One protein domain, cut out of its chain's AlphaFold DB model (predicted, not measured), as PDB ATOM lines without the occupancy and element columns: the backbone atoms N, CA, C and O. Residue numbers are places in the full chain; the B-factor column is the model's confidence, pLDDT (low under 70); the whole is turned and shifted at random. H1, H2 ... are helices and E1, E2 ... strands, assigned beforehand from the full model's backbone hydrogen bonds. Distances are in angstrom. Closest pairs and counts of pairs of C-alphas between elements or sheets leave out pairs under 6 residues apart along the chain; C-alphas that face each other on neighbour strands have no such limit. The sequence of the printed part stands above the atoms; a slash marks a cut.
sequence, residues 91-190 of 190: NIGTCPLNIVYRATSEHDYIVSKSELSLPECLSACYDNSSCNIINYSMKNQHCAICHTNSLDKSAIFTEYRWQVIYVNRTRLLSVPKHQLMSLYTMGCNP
ATOM      1  N   ASN A  91     232.958 191.152 232.524       45.44
ATOM      2  CA  ASN A  91     233.203 190.087 231.531       45.44
ATOM      3  C   ASN A  91     232.681 188.703 231.942       45.44
ATOM      4  O   ASN A  91     232.669 188.320 233.113       45.44
ATOM      5  N   ILE A  92     232.223 187.979 230.923       39.62
ATOM      6  CA  ILE A  92     231.760 186.593 230.941       39.62
ATOM      7  C   ILE A  92     232.980 185.689 231.220       39.62
ATOM      8  O   ILE A  92     233.886 185.612 230.397       39.62
ATOM      9  N   GLY A  93     233.000 185.046 232.400       48.66
ATOM     10  CA  GLY A  93     234.084 184.186 232.926       48.66
ATOM     11  C   GLY A  93     234.925 184.859 234.036       48.66
ATOM     12  O   GLY A  93     235.210 186.042 233.950       48.66
ATOM     13  N   THR A  94     235.365 184.232 235.136       65.94
ATOM     14  CA  THR A  94     235.395 182.802 235.515       65.94
ATOM     15  C   THR A  94     235.558 182.551 237.038       65.94
ATOM     16  O   THR A  94     235.352 181.420 237.460       65.94
ATOM     17  N   CYS A  95     235.835 183.552 237.898       76.00
ATOM     18  CA  CYS A  95     236.155 183.305 239.320       76.00
ATOM     19  C   CYS A  95     234.972 183.560 240.292       76.00
ATOM     20  O   CYS A  95     234.501 184.697 240.407       76.00
ATOM     21  N   PRO A  96     234.493 182.558 241.066       82.69
ATOM     22  CA  PRO A  96     233.413 182.749 242.043       82.69
ATOM     23  C   PRO A  96     233.863 183.451 243.337       82.69
ATOM     24  O   PRO A  96     233.054 183.650 244.247       82.69
ATOM     25  N   LEU A  97     235.138 183.830 243.436       87.50
ATOM     26  CA  LEU A  97     235.777 184.295 244.660       87.50
ATOM     27  C   LEU A  97     236.239 185.744 244.528       87.50
ATOM     28  O   LEU A  97     236.769 186.161 243.501       87.50
ATOM     29  N   ASN A  98     236.083 186.510 245.602       89.12
ATOM     30  CA  ASN A  98     236.742 187.801 245.755       89.12
ATOM     31  C   ASN A  98     237.653 187.721 246.975       89.12
ATOM     32  O   ASN A  98     237.168 187.708 248.108       89.12
ATOM     33  N   ILE A  99     238.954 187.616 246.716       90.50
ATOM     34  CA  ILE A  99     239.991 187.403 247.724       90.50
ATOM     35  C   ILE A  99     240.594 188.754 248.100       90.50
ATOM     36  O   ILE A  99     240.941 189.551 247.223       90.50
ATOM     37  N   VAL A 100     240.714 189.010 249.399       93.44
ATOM     38  CA  VAL A 100     241.474 190.140 249.933       93.44
ATOM     39  C   VAL A 100     242.511 189.619 250.920       93.44
ATOM     40  O   VAL A 100     242.163 188.957 251.900       93.44
ATOM     41  N   TYR A 101     243.779 189.916 250.654       93.19
ATOM     42  CA  TYR A 101     244.913 189.484 251.472       93.19
ATOM     43  C   TYR A 101     245.135 190.423 252.655       93.19
ATOM     44  O   TYR A 101     244.767 191.597 252.606       93.19
ATOM     45  N   ARG A 102     245.771 189.902 253.714       93.31
ATOM     46  CA  ARG A 102     246.007 190.612 254.987       93.31
ATOM     47  C   ARG A 102     244.711 191.131 255.606       93.31
ATOM     48  O   ARG A 102     244.660 192.226 256.164       93.31
ATOM     49  N   ALA A 103     243.653 190.337 255.493       94.38
ATOM     50  CA  ALA A 103     242.350 190.685 256.022       94.38
ATOM     51  C   ALA A 103     241.583 189.454 256.517       94.38
ATOM     52  O   ALA A 103     241.777 188.344 256.025       94.38
ATOM     53  N   THR A 104     240.697 189.673 257.486       93.19
ATOM     54  CA  THR A 104     239.727 188.688 257.987       93.19
ATOM     55  C   THR A 104     238.363 189.344 258.158       93.19
ATOM     56  O   THR A 104     238.251 190.560 258.319       93.19
ATOM     57  N   SER A 105     237.304 188.551 258.090       90.25
ATOM     58  CA  SER A 105     235.968 188.977 258.489       90.25
ATOM     59  C   SER A 105     235.732 188.717 259.976       90.25
ATOM     60  O   SER A 105     236.210 187.712 260.492       90.25
ATOM     61  N   GLU A 106     234.962 189.587 260.635       82.25
ATOM     62  CA  GLU A 106     234.559 189.444 262.048       82.25
ATOM     63  C   GLU A 106     233.315 188.574 262.262       82.25
ATOM     64  O   GLU A 106     232.860 188.434 263.390       82.25
ATOM     65  N   HIS A 107     232.715 188.036 261.200       75.44
ATOM     66  CA  HIS A 107     231.484 187.260 261.338       75.44
ATOM     67  C   HIS A 107     231.724 185.938 262.075       75.44
ATOM     68  O   HIS A 107     232.793 185.337 261.953       75.44
ATOM     69  N   ASP A 108     230.684 185.469 262.768       70.12
ATOM     70  CA  ASP A 108     230.711 184.212 263.509       70.12
ATOM     71  C   ASP A 108     231.037 183.015 262.605       70.12
ATOM     72  O   ASP A 108     230.531 182.868 261.481       70.12
ATOM     73  N   TYR A 109     231.889 182.134 263.125       76.44
ATOM     74  CA  TYR A 109     232.319 180.930 262.429       76.44
ATOM     75  C   TYR A 109     231.241 179.850 262.513       76.44
ATOM     76  O   TYR A 109     230.833 179.446 263.598       76.44
ATOM     77  N   ILE A 110     230.831 179.323 261.360       73.31
ATOM     78  CA  ILE A 110     229.962 178.139 261.284       73.31
ATOM     79  C   ILE A 110     230.806 176.875 261.476       73.31
ATOM     80  O   ILE A 110     230.418 175.942 262.173       73.31
ATOM     81  N   VAL A 111     231.971 176.839 260.825       77.62
ATOM     82  CA  VAL A 111     232.958 175.762 260.929       77.62
ATOM     83  C   VAL A 111     234.333 176.404 260.967       77.62
ATOM     84  O   VAL A 111     234.647 177.236 260.118       77.62
ATOM     85  N   SER A 112     235.154 175.990 261.927       86.62
ATOM     86  CA  SER A 112     236.561 176.365 262.041       86.62
ATOM     87  C   SER A 112     237.385 175.091 262.185       86.62
ATOM     88  O   SER A 112     237.100 174.253 263.041       86.62
ATOM     89  N   LYS A 113     238.356 174.906 261.293       86.38
ATOM     90  CA  LYS A 113     239.227 173.731 261.251       86.38
ATOM     91  C   LYS A 113     240.635 174.142 260.821       86.38
ATOM     92  O   LYS A 113     240.805 175.077 260.042       86.38
ATOM     93  N   SER A 114     241.634 173.428 261.316       88.06
ATOM     94  CA  SER A 114     243.039 173.594 260.925       88.06
ATOM     95  C   SER A 114     243.475 172.461 260.002       88.06
ATOM     96  O   SER A 114     242.772 171.458 259.909       88.06
ATOM     97  N   GLU A 115     244.627 172.628 259.347       90.38
ATOM     98  CA  GLU A 115     245.226 171.616 258.459       90.38
ATOM     99  C   GLU A 115     244.360 171.277 257.232       90.38
ATOM    100  O   GLU A 115     244.389 170.157 256.734       90.38
ATOM    101  N   LEU A 116     243.592 172.251 256.729       89.56
ATOM    102  CA  LEU A 116     242.896 172.131 255.447       89.56
ATOM    103  C   LEU A 116     243.551 173.018 254.405       89.56
ATOM    104  O   LEU A 116     243.705 174.222 254.609       89.56
ATOM    105  N   SER A 117     243.824 172.449 253.239       90.50
ATOM    106  CA  SER A 117     244.181 173.234 252.068       90.50
ATOM    107  C   SER A 117     243.034 174.170 251.662       90.50
ATOM    108  O   SER A 117     241.853 173.939 251.950       90.50
ATOM    109  N   LEU A 118     243.364 175.248 250.949       89.12
ATOM    110  CA  LEU A 118     242.362 176.191 250.457       89.12
ATOM    111  C   LEU A 118     241.276 175.515 249.588       89.12
ATOM    112  O   LEU A 118     240.100 175.820 249.800       89.12
ATOM    113  N   PRO A 119     241.593 174.586 248.665       89.69
ATOM    114  CA  PRO A 119     240.568 173.848 247.929       89.69
ATOM    115  C   PRO A 119     239.625 173.020 248.804       89.69
ATOM    116  O   PRO A 119     238.423 172.982 248.542       89.69
ATOM    117  N   GLU A 120     240.125 172.387 249.864       91.19
ATOM    118  CA  GLU A 120     239.270 171.639 250.792       91.19
ATOM    119  C   GLU A 120     238.381 172.583 251.607       91.19
ATOM    120  O   GLU A 120     237.200 172.305 251.814       91.19
ATOM    121  N   CYS A 121     238.909 173.744 251.996       92.50
ATOM    122  CA  CYS A 121     238.131 174.801 252.636       92.50
ATOM    123  C   CYS A 121     237.009 175.328 251.717       92.50
ATOM    124  O   CYS A 121     235.867 175.513 252.145       92.50
ATOM    125  N   LEU A 122     237.303 175.508 250.425       91.19
ATOM    126  CA  LEU A 122     236.315 175.872 249.406       91.19
ATOM    127  C   LEU A 122     235.274 174.773 249.195       91.19
ATOM    128  O   LEU A 122     234.093 175.083 249.074       91.19
ATOM    129  N   SER A 123     235.689 173.507 249.197       91.19
ATOM    130  CA  SER A 123     234.796 172.346 249.131       91.19
ATOM    131  C   SER A 123     233.841 172.309 250.332       91.19
ATOM    132  O   SER A 123     232.632 172.170 250.158       91.19
ATOM    133  N   ALA A 124     234.343 172.556 251.546       91.81
ATOM    134  CA  ALA A 124     233.507 172.666 252.742       91.81
ATOM    135  C   ALA A 124     232.501 173.829 252.649       91.81
ATOM    136  O   ALA A 124     231.346 173.698 253.053       91.81
ATOM    137  N   CYS A 125     232.912 174.964 252.075       91.69
ATOM    138  CA  CYS A 125     232.009 176.080 251.800       91.69
ATOM    139  C   CYS A 125     230.976 175.754 250.705       91.69
ATOM    140  O   CYS A 125     229.821 176.171 250.808       91.69
ATOM    141  N   TYR A 126     231.364 175.005 249.669       91.69
ATOM    142  CA  TYR A 126     230.474 174.536 248.604       91.69
ATOM    143  C   TYR A 126     229.329 173.707 249.193       91.69
ATOM    144  O   TYR A 126     228.163 174.010 248.937       91.69
ATOM    145  N   ASP A 127     229.657 172.745 250.057       91.88
ATOM    146  CA  ASP A 127     228.688 171.834 250.679       91.88
ATOM    147  C   ASP A 127     227.785 172.516 251.719       91.88
ATOM    148  O   ASP A 127     226.663 172.072 251.961       91.88
ATOM    149  N   ASN A 128     228.242 173.610 252.332       90.62
ATOM    150  CA  ASN A 128     227.473 174.344 253.332       90.62
ATOM    151  C   ASN A 128     226.683 175.493 252.690       90.62
ATOM    152  O   ASN A 128     227.261 176.526 252.357       90.62
ATOM    153  N   SER A 129     225.360 175.355 252.564       88.88
ATOM    154  CA  SER A 129     224.477 176.350 251.925       88.88
ATOM    155  C   SER A 129     224.519 177.749 252.557       88.88
ATOM    156  O   SER A 129     224.236 178.730 251.868       88.88
ATOM    157  N   SER A 130     224.919 177.865 253.824       87.38
ATOM    158  CA  SER A 130     225.022 179.134 254.549       87.38
ATOM    159  C   SER A 130     226.373 179.839 254.373       87.38
ATOM    160  O   SER A 130     226.504 181.000 254.772       87.38
ATOM    161  N   CYS A 131     227.379 179.187 253.777       89.81
ATOM    162  CA  CYS A 131     228.714 179.764 253.637       89.81
ATOM    163  C   CYS A 131     228.763 180.876 252.575       89.81
ATOM    164  O   CYS A 131     228.577 180.626 251.385       89.81
ATOM    165  N   ASN A 132     229.092 182.099 252.992       89.62
ATOM    166  CA  ASN A 132     229.270 183.246 252.089       89.62
ATOM    167  C   ASN A 132     230.656 183.897 252.219       89.62
ATOM    168  O   ASN A 132     231.043 184.721 251.381       89.62
ATOM    169  N   ILE A 133     231.405 183.534 253.262       92.19
ATOM    170  CA  ILE A 133     232.730 184.064 253.579       92.19
ATOM    171  C   ILE A 133     233.628 182.914 254.032       92.19
ATOM    172  O   ILE A 133     233.191 182.033 254.769       92.19
ATOM    173  N   ILE A 134     234.896 182.964 253.642       93.69
ATOM    174  CA  ILE A 134     235.960 182.130 254.192       93.69
ATOM    175  C   ILE A 134     237.056 183.049 254.732       93.69
ATOM    176  O   ILE A 134     237.559 183.900 254.003       93.69
ATOM    177  N   ASN A 135     237.462 182.853 255.980       94.25
ATOM    178  CA  ASN A 135     238.735 183.333 256.498       94.25
ATOM    179  C   ASN A 135     239.738 182.186 256.398       94.25
ATOM    180  O   ASN A 135     239.546 181.136 257.011       94.25
ATOM    181  N   TYR A 136     240.797 182.381 255.622       94.25
ATOM    182  CA  TYR A 136     241.815 181.362 255.409       94.25
ATOM    183  C   TYR A 136     243.193 181.869 255.828       94.25
ATOM    184  O   TYR A 136     243.616 182.941 255.406       94.25
ATOM    185  N   SER A 137     243.905 181.107 256.650       92.81
ATOM    186  CA  SER A 137     245.297 181.378 257.008       92.81
ATOM    187  C   SER A 137     246.215 180.533 256.144       92.81
ATOM    188  O   SER A 137     246.290 179.319 256.328       92.81
ATOM    189  N   MET A 138     246.984 181.165 255.257       87.12
ATOM    190  CA  MET A 138     247.965 180.448 254.435       87.12
ATOM    191  C   MET A 138     249.098 179.848 255.273       87.12
ATOM    192  O   MET A 138     249.682 178.842 254.886       87.12
ATOM    193  N   LYS A 139     249.421 180.464 256.419       88.50
ATOM    194  CA  LYS A 139     250.524 180.020 257.283       88.50
ATOM    195  C   LYS A 139     250.210 178.687 257.965       88.50
ATOM    196  O   LYS A 139     251.067 177.816 258.003       88.50
ATOM    197  N   ASN A 140     249.000 178.559 258.506       89.00
ATOM    198  CA  ASN A 140     248.613 177.425 259.348       89.00
ATOM    199  C   ASN A 140     247.571 176.518 258.674       89.00
ATOM    200  O   ASN A 140     247.043 175.625 259.328       89.00
ATOM    201  N   GLN A 141     247.221 176.790 257.408       91.81
ATOM    202  CA  GLN A 141     246.151 176.093 256.682       91.81
ATOM    203  C   GLN A 141     244.845 176.064 257.492       91.81
ATOM    204  O   GLN A 141     244.147 175.058 257.595       91.81
ATOM    205  N   HIS A 142     244.560 177.186 258.157       93.00
ATOM    206  CA  HIS A 142     243.376 177.323 258.989       93.00
ATOM    207  C   HIS A 142     242.227 177.854 258.145       93.00
ATOM    208  O   HIS A 142     242.360 178.895 257.506       93.00
ATOM    209  N   CYS A 143     241.108 177.149 258.178       93.62
ATOM    210  CA  CYS A 143     239.896 177.438 257.440       93.62
ATOM    211  C   CYS A 143     238.772 177.762 258.423       93.62
ATOM    212  O   CYS A 143     238.387 176.914 259.229       93.62
ATOM    213  N   ALA A 144     238.206 178.958 258.315       93.12
ATOM    214  CA  ALA A 144     236.985 179.315 259.014       93.12
ATOM    215  C   ALA A 144     235.931 179.800 258.015       93.12
ATOM    216  O   ALA A 144     236.121 180.813 257.339       93.12
ATOM    217  N   ILE A 145     234.820 179.071 257.900       91.62
ATOM    218  CA  ILE A 145     233.697 179.449 257.034       91.62
ATOM    219  C   ILE A 145     232.668 180.219 257.860       91.62
ATOM    220  O   ILE A 145     232.322 179.815 258.972       91.62
ATOM    221  N   CYS A 146     232.174 181.323 257.314       88.56
ATOM    222  CA  CYS A 146     231.260 182.224 258.007       88.56
ATOM    223  C   CYS A 146     229.992 182.437 257.175       88.56
ATOM    224  O   CYS A 146     230.006 182.390 255.934       88.56
ATOM    225  N   HIS A 147     228.898 182.724 257.874       83.88
ATOM    226  CA  HIS A 147     227.687 183.237 257.254       83.88
ATOM    227  C   HIS A 147     227.739 184.767 257.233       83.88
ATOM    228  O   HIS A 147     228.245 185.404 258.150       83.88
ATOM    229  N   THR A 148     227.179 185.367 256.190       73.69
ATOM    230  CA  THR A 148     226.738 186.759 256.250       73.69
ATOM    231  C   THR A 148     225.512 186.919 255.369       73.69
ATOM    232  O   THR A 148     225.444 186.338 254.280       73.69
ATOM    233  N   ASN A 149     224.560 187.714 255.831       65.06
ATOM    234  CA  ASN A 149     223.451 188.244 255.044       65.06
ATOM    235  C   ASN A 149     223.707 189.705 254.621       65.06
ATOM    236  O   ASN A 149     222.874 190.296 253.936       65.06
ATOM    237  N   SER A 150     224.850 190.286 255.009       60.75
ATOM    238  CA  SER A 150     225.173 191.682 254.732       60.75
ATOM    239  C   SER A 150     225.577 191.887 253.272       60.75
ATOM    240  O   SER A 150     226.460 191.204 252.741       60.75
ATOM    241  N   LEU A 151     224.961 192.887 252.635       62.59
ATOM    242  CA  LEU A 151     225.416 193.424 251.349       62.59
ATOM    243  C   LEU A 151     226.756 194.165 251.502       62.59
ATOM    244  O   LEU A 151     227.608 194.106 250.607       62.59
ATOM    245  N   ASP A 152     226.975 194.776 252.671       65.31
ATOM    246  CA  ASP A 152     228.203 195.468 253.038       65.31
ATOM    247  C   ASP A 152     229.287 194.458 253.434       65.31
ATOM    248  O   ASP A 152     229.389 193.992 254.575       65.31
ATOM    249  N   LYS A 153     230.133 194.125 252.456       77.25
ATOM    250  CA  LYS A 153     231.301 193.259 252.639       77.25
ATOM    251  C   LYS A 153     232.431 194.057 253.285       77.25
ATOM    252  O   LYS A 153     233.163 194.778 252.603       77.25
ATOM    253  N   SER A 154     232.561 193.928 254.606       87.38
ATOM    254  CA  SER A 154     233.609 194.583 255.389       87.38
ATOM    255  C   SER A 154     234.521 193.587 256.108       87.38
ATOM    256  O   SER A 154     234.088 192.564 256.636       87.38
ATOM    257  N   ALA A 155     235.811 193.892 256.103       92.69
ATOM    258  CA  ALA A 155     236.863 193.109 256.725       92.69
ATOM    259  C   ALA A 155     237.736 193.996 257.623       92.69
ATOM    260  O   ALA A 155     237.679 195.233 257.565       92.69
ATOM    261  N   ILE A 156     238.553 193.357 258.450       93.38
ATOM    262  CA  ILE A 156     239.589 193.996 259.256       93.38
ATOM    263  C   ILE A 156     240.945 193.591 258.719       93.38
ATOM    264  O   ILE A 156     241.169 192.425 258.394       93.38
ATOM    265  N   PHE A 157     241.839 194.569 258.660       95.19
ATOM    266  CA  PHE A 157     243.258 194.348 258.470       95.19
ATOM    267  C   PHE A 157     243.844 193.334 259.468       95.19
ATOM    268  O   PHE A 157     243.510 193.315 260.650       95.19
ATOM    269  N   THR A 158     244.798 192.535 259.010       92.31
ATOM    270  CA  THR A 158     245.650 191.742 259.892       92.31
ATOM    271  C   THR A 158     247.073 191.684 259.360       92.31
ATOM    272  O   THR A 158     247.315 191.590 258.156       92.31
ATOM    273  N   GLU A 159     248.043 191.720 260.270       85.12
ATOM    274  CA  GLU A 159     249.460 191.608 259.921       85.12
ATOM    275  C   GLU A 159     249.859 190.188 259.497       85.12
ATOM    276  O   GLU A 159     250.885 189.987 258.838       85.12
ATOM    277  N   TYR A 160     249.043 189.200 259.852       84.38
ATOM    278  CA  TYR A 160     249.278 187.798 259.548       84.38
ATOM    279  C   TYR A 160     248.840 187.452 258.115       84.38
ATOM    280  O   TYR A 160     248.055 188.161 257.485       84.38
ATOM    281  N   ARG A 161     249.333 186.321 257.588       86.50
ATOM    282  CA  ARG A 161     249.016 185.815 256.235       86.50
ATOM    283  C   ARG A 161     247.611 185.199 256.151       86.50
ATOM    284  O   ARG A 161     247.459 184.048 255.741       86.50
ATOM    285  N   TRP A 162     246.605 185.957 256.577       92.94
ATOM    286  CA  TRP A 162     245.205 185.633 256.344       92.94
ATOM    287  C   TRP A 162     244.702 186.267 255.063       92.94
ATOM    288  O   TRP A 162     245.165 187.330 254.641       92.94
ATOM    289  N   GLN A 163     243.693 185.626 254.508       92.88
ATOM    290  CA  GLN A 163     242.864 186.157 253.453       92.88
ATOM    291  C   GLN A 163     241.400 185.983 253.830       92.88
ATOM    292  O   GLN A 163     240.989 184.938 254.343       92.88
ATOM    293  N   VAL A 164     240.613 187.009 253.537       93.94
ATOM    294  CA  VAL A 164     239.159 186.929 253.550       93.94
ATOM    295  C   VAL A 164     238.700 186.706 252.119       93.94
ATOM    296  O   VAL A 164     239.106 187.412 251.194       93.94
ATOM    297  N   ILE A 165     237.861 185.702 251.929       92.75
ATOM    298  CA  ILE A 165     237.357 185.293 250.628       92.75
ATOM    299  C   ILE A 165     235.850 185.414 250.669       92.75
ATOM    300  O   ILE A 165     235.160 184.675 251.367       92.75
ATOM    301  N   TYR A 166     235.332 186.350 249.890       91.06
ATOM    302  CA  TYR A 166     233.904 186.507 249.715       91.06
ATOM    303  C   TYR A 166     233.434 185.673 248.534       91.06
ATOM    304  O   TYR A 166     233.829 185.910 247.388       91.06
ATOM    305  N   VAL A 167     232.543 184.734 248.822       88.62
ATOM    306  CA  VAL A 167     232.056 183.748 247.862       88.62
ATOM    307  C   VAL A 167     230.797 184.276 247.176       88.62
ATOM    308  O   VAL A 167     229.882 184.789 247.820       88.62
ATOM    309  N   ASN A 168     230.742 184.177 245.849       86.56
ATOM    310  CA  ASN A 168     229.495 184.278 245.098       86.56
ATOM    311  C   ASN A 168     228.915 182.866 244.969       86.56
ATOM    312  O   ASN A 168     229.366 182.104 244.116       86.56
ATOM    313  N   ARG A 169     227.942 182.505 245.819       84.69
ATOM    314  CA  ARG A 169     227.410 181.132 245.870       84.69
ATOM    315  C   ARG A 169     226.804 180.672 244.553       84.69
ATOM    316  O   ARG A 169     227.104 179.567 244.124       84.69
ATOM    317  N   THR A 170     226.007 181.510 243.894       84.88
ATOM    318  CA  THR A 170     225.386 181.161 242.607       84.88
ATOM    319  C   THR A 170     226.439 180.754 241.581       84.88
ATOM    320  O   THR A 170     226.285 179.744 240.902       84.88
ATOM    321  N   ARG A 171     227.555 181.492 241.516       82.19
ATOM    322  CA  ARG A 171     228.676 181.142 240.636       82.19
ATOM    323  C   ARG A 171     229.472 179.949 241.153       82.19
ATOM    324  O   ARG A 171     229.845 179.101 240.356       82.19
ATOM    325  N   LEU A 172     229.706 179.846 242.460       85.50
ATOM    326  CA  LEU A 172     230.431 178.715 243.039       85.50
ATOM    327  C   LEU A 172     229.727 177.388 242.720       85.50
ATOM    328  O   LEU A 172     230.379 176.450 242.281       85.50
ATOM    329  N   LEU A 173     228.403 177.332 242.877       87.31
ATOM    330  CA  LEU A 173     227.596 176.142 242.598       87.31
ATOM    331  C   LEU A 173     227.507 175.809 241.101       87.31
ATOM    332  O   LEU A 173     227.248 174.660 240.757       87.31
ATOM    333  N   SER A 174     227.764 176.782 240.219       85.12
ATOM    334  CA  SER A 174     227.879 176.538 238.774       85.12
ATOM    335  C   SER A 174     229.195 175.861 238.373       85.12
ATOM    336  O   SER A 174     229.298 175.342 237.265       85.12
ATOM    337  N   VAL A 175     230.192 175.837 239.266       81.38
ATOM    338  CA  VAL A 175     231.463 175.140 239.045       81.38
ATOM    339  C   VAL A 175     231.346 173.692 239.539       81.38
ATOM    340  O   VAL A 175     230.996 173.472 240.703       81.38
ATOM    341  N   PRO A 176     231.662 172.681 238.708       85.25
ATOM    342  CA  PRO A 176     231.734 171.297 239.159       85.25
ATOM    343  C   PRO A 176     232.709 171.143 240.328       85.25
ATOM    344  O   PRO A 176     233.859 171.570 240.249       85.25
ATOM    345  N   LYS A 177     232.280 170.476 241.402       84.38
ATOM    346  CA  LYS A 177     233.050 170.377 242.654       84.38
ATOM    347  C   LYS A 177     234.493 169.881 242.468       84.38
ATOM    348  O   LYS A 177     235.401 170.386 243.118       84.38
ATOM    349  N   HIS A 178     234.729 168.940 241.549       83.25
ATOM    350  CA  HIS A 178     236.075 168.425 241.258       83.25
ATOM    351  C   HIS A 178     237.027 169.488 240.670       83.25
ATOM    352  O   HIS A 178     238.240 169.354 240.801       83.25
ATOM    353  N   GLN A 179     236.501 170.562 240.072       81.25
ATOM    354  CA  GLN A 179     237.288 171.677 239.532       81.25
ATOM    355  C   GLN A 179     237.700 172.697 240.606       81.25
ATOM    356  O   GLN A 179     238.611 173.489 240.376       81.25
ATOM    357  N   LEU A 180     237.119 172.643 241.816       78.50
ATOM    358  CA  LEU A 180     237.529 173.505 242.937       78.50
ATOM    359  C   LEU A 180     238.985 173.267 243.371       78.50
ATOM    360  O   LEU A 180     239.584 174.131 244.008       78.50
ATOM    361  N   MET A 181     239.559 172.119 242.998       74.19
ATOM    362  CA  MET A 181     240.960 171.765 243.243       74.19
ATOM    363  C   MET A 181     241.954 172.593 242.419       74.19
ATOM    364  O   MET A 181     243.145 172.572 242.712       74.19
ATOM    365  N   SER A 182     241.488 173.356 241.425       72.00
ATOM    366  CA  SER A 182     242.342 174.242 240.640       72.00
ATOM    367  C   SER A 182     241.715 175.627 240.482       72.00
ATOM    368  O   SER A 182     241.016 175.934 239.517       72.00
ATOM    369  N   LEU A 183     242.015 176.503 241.442       66.44
ATOM    370  CA  LEU A 183     241.634 177.921 241.420       66.44
ATOM    371  C   LEU A 183     242.067 178.616 240.124       66.44
ATOM    372  O   LEU A 183     241.281 179.359 239.540       66.44
ATOM    373  N   TYR A 184     243.246 178.260 239.612       57.97
ATOM    374  CA  TYR A 184     243.751 178.724 238.322       57.97
ATOM    375  C   TYR A 184     242.850 178.321 237.147       57.97
ATOM    376  O   TYR A 184     242.591 179.145 236.274       57.97
ATOM    377  N   THR A 185     242.292 177.100 237.138       50.25
ATOM    378  CA  THR A 185     241.314 176.700 236.101       50.25
ATOM    379  C   THR A 185     239.983 177.445 236.219       50.25
ATOM    380  O   THR A 185     239.283 177.597 235.223       50.25
ATOM    381  N   MET A 186     239.670 177.993 237.399       55.91
ATOM    382  CA  MET A 186     238.542 178.907 237.614       55.91
ATOM    383  C   MET A 186     238.895 180.372 237.302       55.91
ATOM    384  O   MET A 186     238.127 181.270 237.632       55.91
ATOM    385  N   GLY A 187     240.069 180.668 236.732       57.66
ATOM    386  CA  GLY A 187     240.530 182.050 236.537       57.66
ATOM    387  C   GLY A 187     240.656 182.847 237.843       57.66
ATOM    388  O   GLY A 187     240.661 184.080 237.832       57.66
ATOM    389  N   CYS A 188     240.722 182.157 238.982       65.06
ATOM    390  CA  CYS A 188     241.088 182.734 240.260       65.06
ATOM    391  C   CYS A 188     242.608 182.606 240.393       65.06
ATOM    392  O   CYS A 188     243.109 181.489 240.439       65.06
ATOM    393  N   ASN A 189     243.342 183.714 240.478       57.62
ATOM    394  CA  ASN A 189     244.697 183.682 241.031       57.62
ATOM    395  C   ASN A 189     244.584 183.776 242.565       57.62
ATOM    396  O   ASN A 189     244.147 184.825 243.059       57.62
ATOM    397  N   PRO A 190     244.847 182.688 243.310       48.22
ATOM    398  CA  PRO A 190     245.046 182.740 244.753       48.22
ATOM    399  C   PRO A 190     246.460 183.203 245.129       48.22
ATOM    400  O   PRO A 190     247.240 183.567 244.220       48.22
TER     401      PRO A 190
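Overview. This is residues 91 to 190 of the 190 residues of the protein "uncharacterized protein LOC118766643" of Octopus vulgaris (UniProt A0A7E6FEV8). A twisted sheet of five strands has the helix H1 packed along one face, and the short helix H3 packs on H1, with H2 before it and H4 after it along the chain. E5 lies off the sheet on the side opposite H1, paired with residues 103 to 104. The printed part has 100 residues with six named strands and four named helices, in the order E1 E2 H1 E3 E4 E5 E6 H2 H3 H4; the sheet runs E1 E6 E3 E4 E2, antiparallel throughout. The class is mixed, helices and strands, and the whole is compact, with a radius of gyration of the C-alphas of 12.4 A and spans of 33 by 29 by 24 A.

Arrangement. Start at edge strand E1, residues 97 to 101; its antiparallel neighbour is E6, residues 162 to 167, with N 98 and O 166 2.9 A apart. Beside E6 is E3, residues 133 to 137, with N 163 and O 136 at 2.8 A. E3 forms a hairpin with E4, residues 142 to 146; look at N 135 and O 144, 2.8 A. The other edge strand is E2, residues 109 to 113, where N 143 and O 113 are 2.8 A apart. H1, residues 118 to 127, is on the sheet at a height of 8.5 A, giving two layers, a helix on one face of a sheet. H1 runs along the strands, at 24 degrees to E3 on the local plane; its closest C-alphas to E4 are Cys 121 and Cys 143, 5.8 A. E2, H1 and E3 make a split strand-helix-strand unit, two strands running the same way with E4 between them, with a right-handed crossover. H3, residues 177 to 181, touches H1, closest at the C-alphas of Pro 119 and Met 181, 5.1 A. H2, residues 169 to 174, only just touches H1, with 3 pairs of C-alphas within 8 A, the closest Tyr 126 and Leu 173 at 6.9 A; their lines are about perpendicular at 83 degrees. H4, residues 183 to 186, and H3 only just touch, only at the corner by their link, with 3 pairs of C-alphas within 8 A, the closest Gln 179 and Thr 185 at 7.3 A. E5, residues 154 to 157, pairs with no named strand. In H1 and H2 every O i to N i+4 pair is within hydrogen-bond range; H3 has 0 of 1, with 1 of 2 O i to N i+3 pairs, and H4 is too short for an i+4 pair.

Along the chain. Find C-alpha 97 at (235.777, 184.295, 244.660), where E1 begins, 12.5 A long. H1 runs 14.4 A from C-alpha 118 at (242.362, 176.191, 250.457). E6 is 15.8 A long, and H4 ends at C-alpha 186, (238.542, 178.907, 237.614).

Size, cuts and confidence. The C-alphas farthest apart, of Asn 91 and Ser 114, are 35.1 A apart. The printed part has no cut and no long link. Look for pLDDT under 70 at residues 91 to 94, 149 to 152 and 183 to 190.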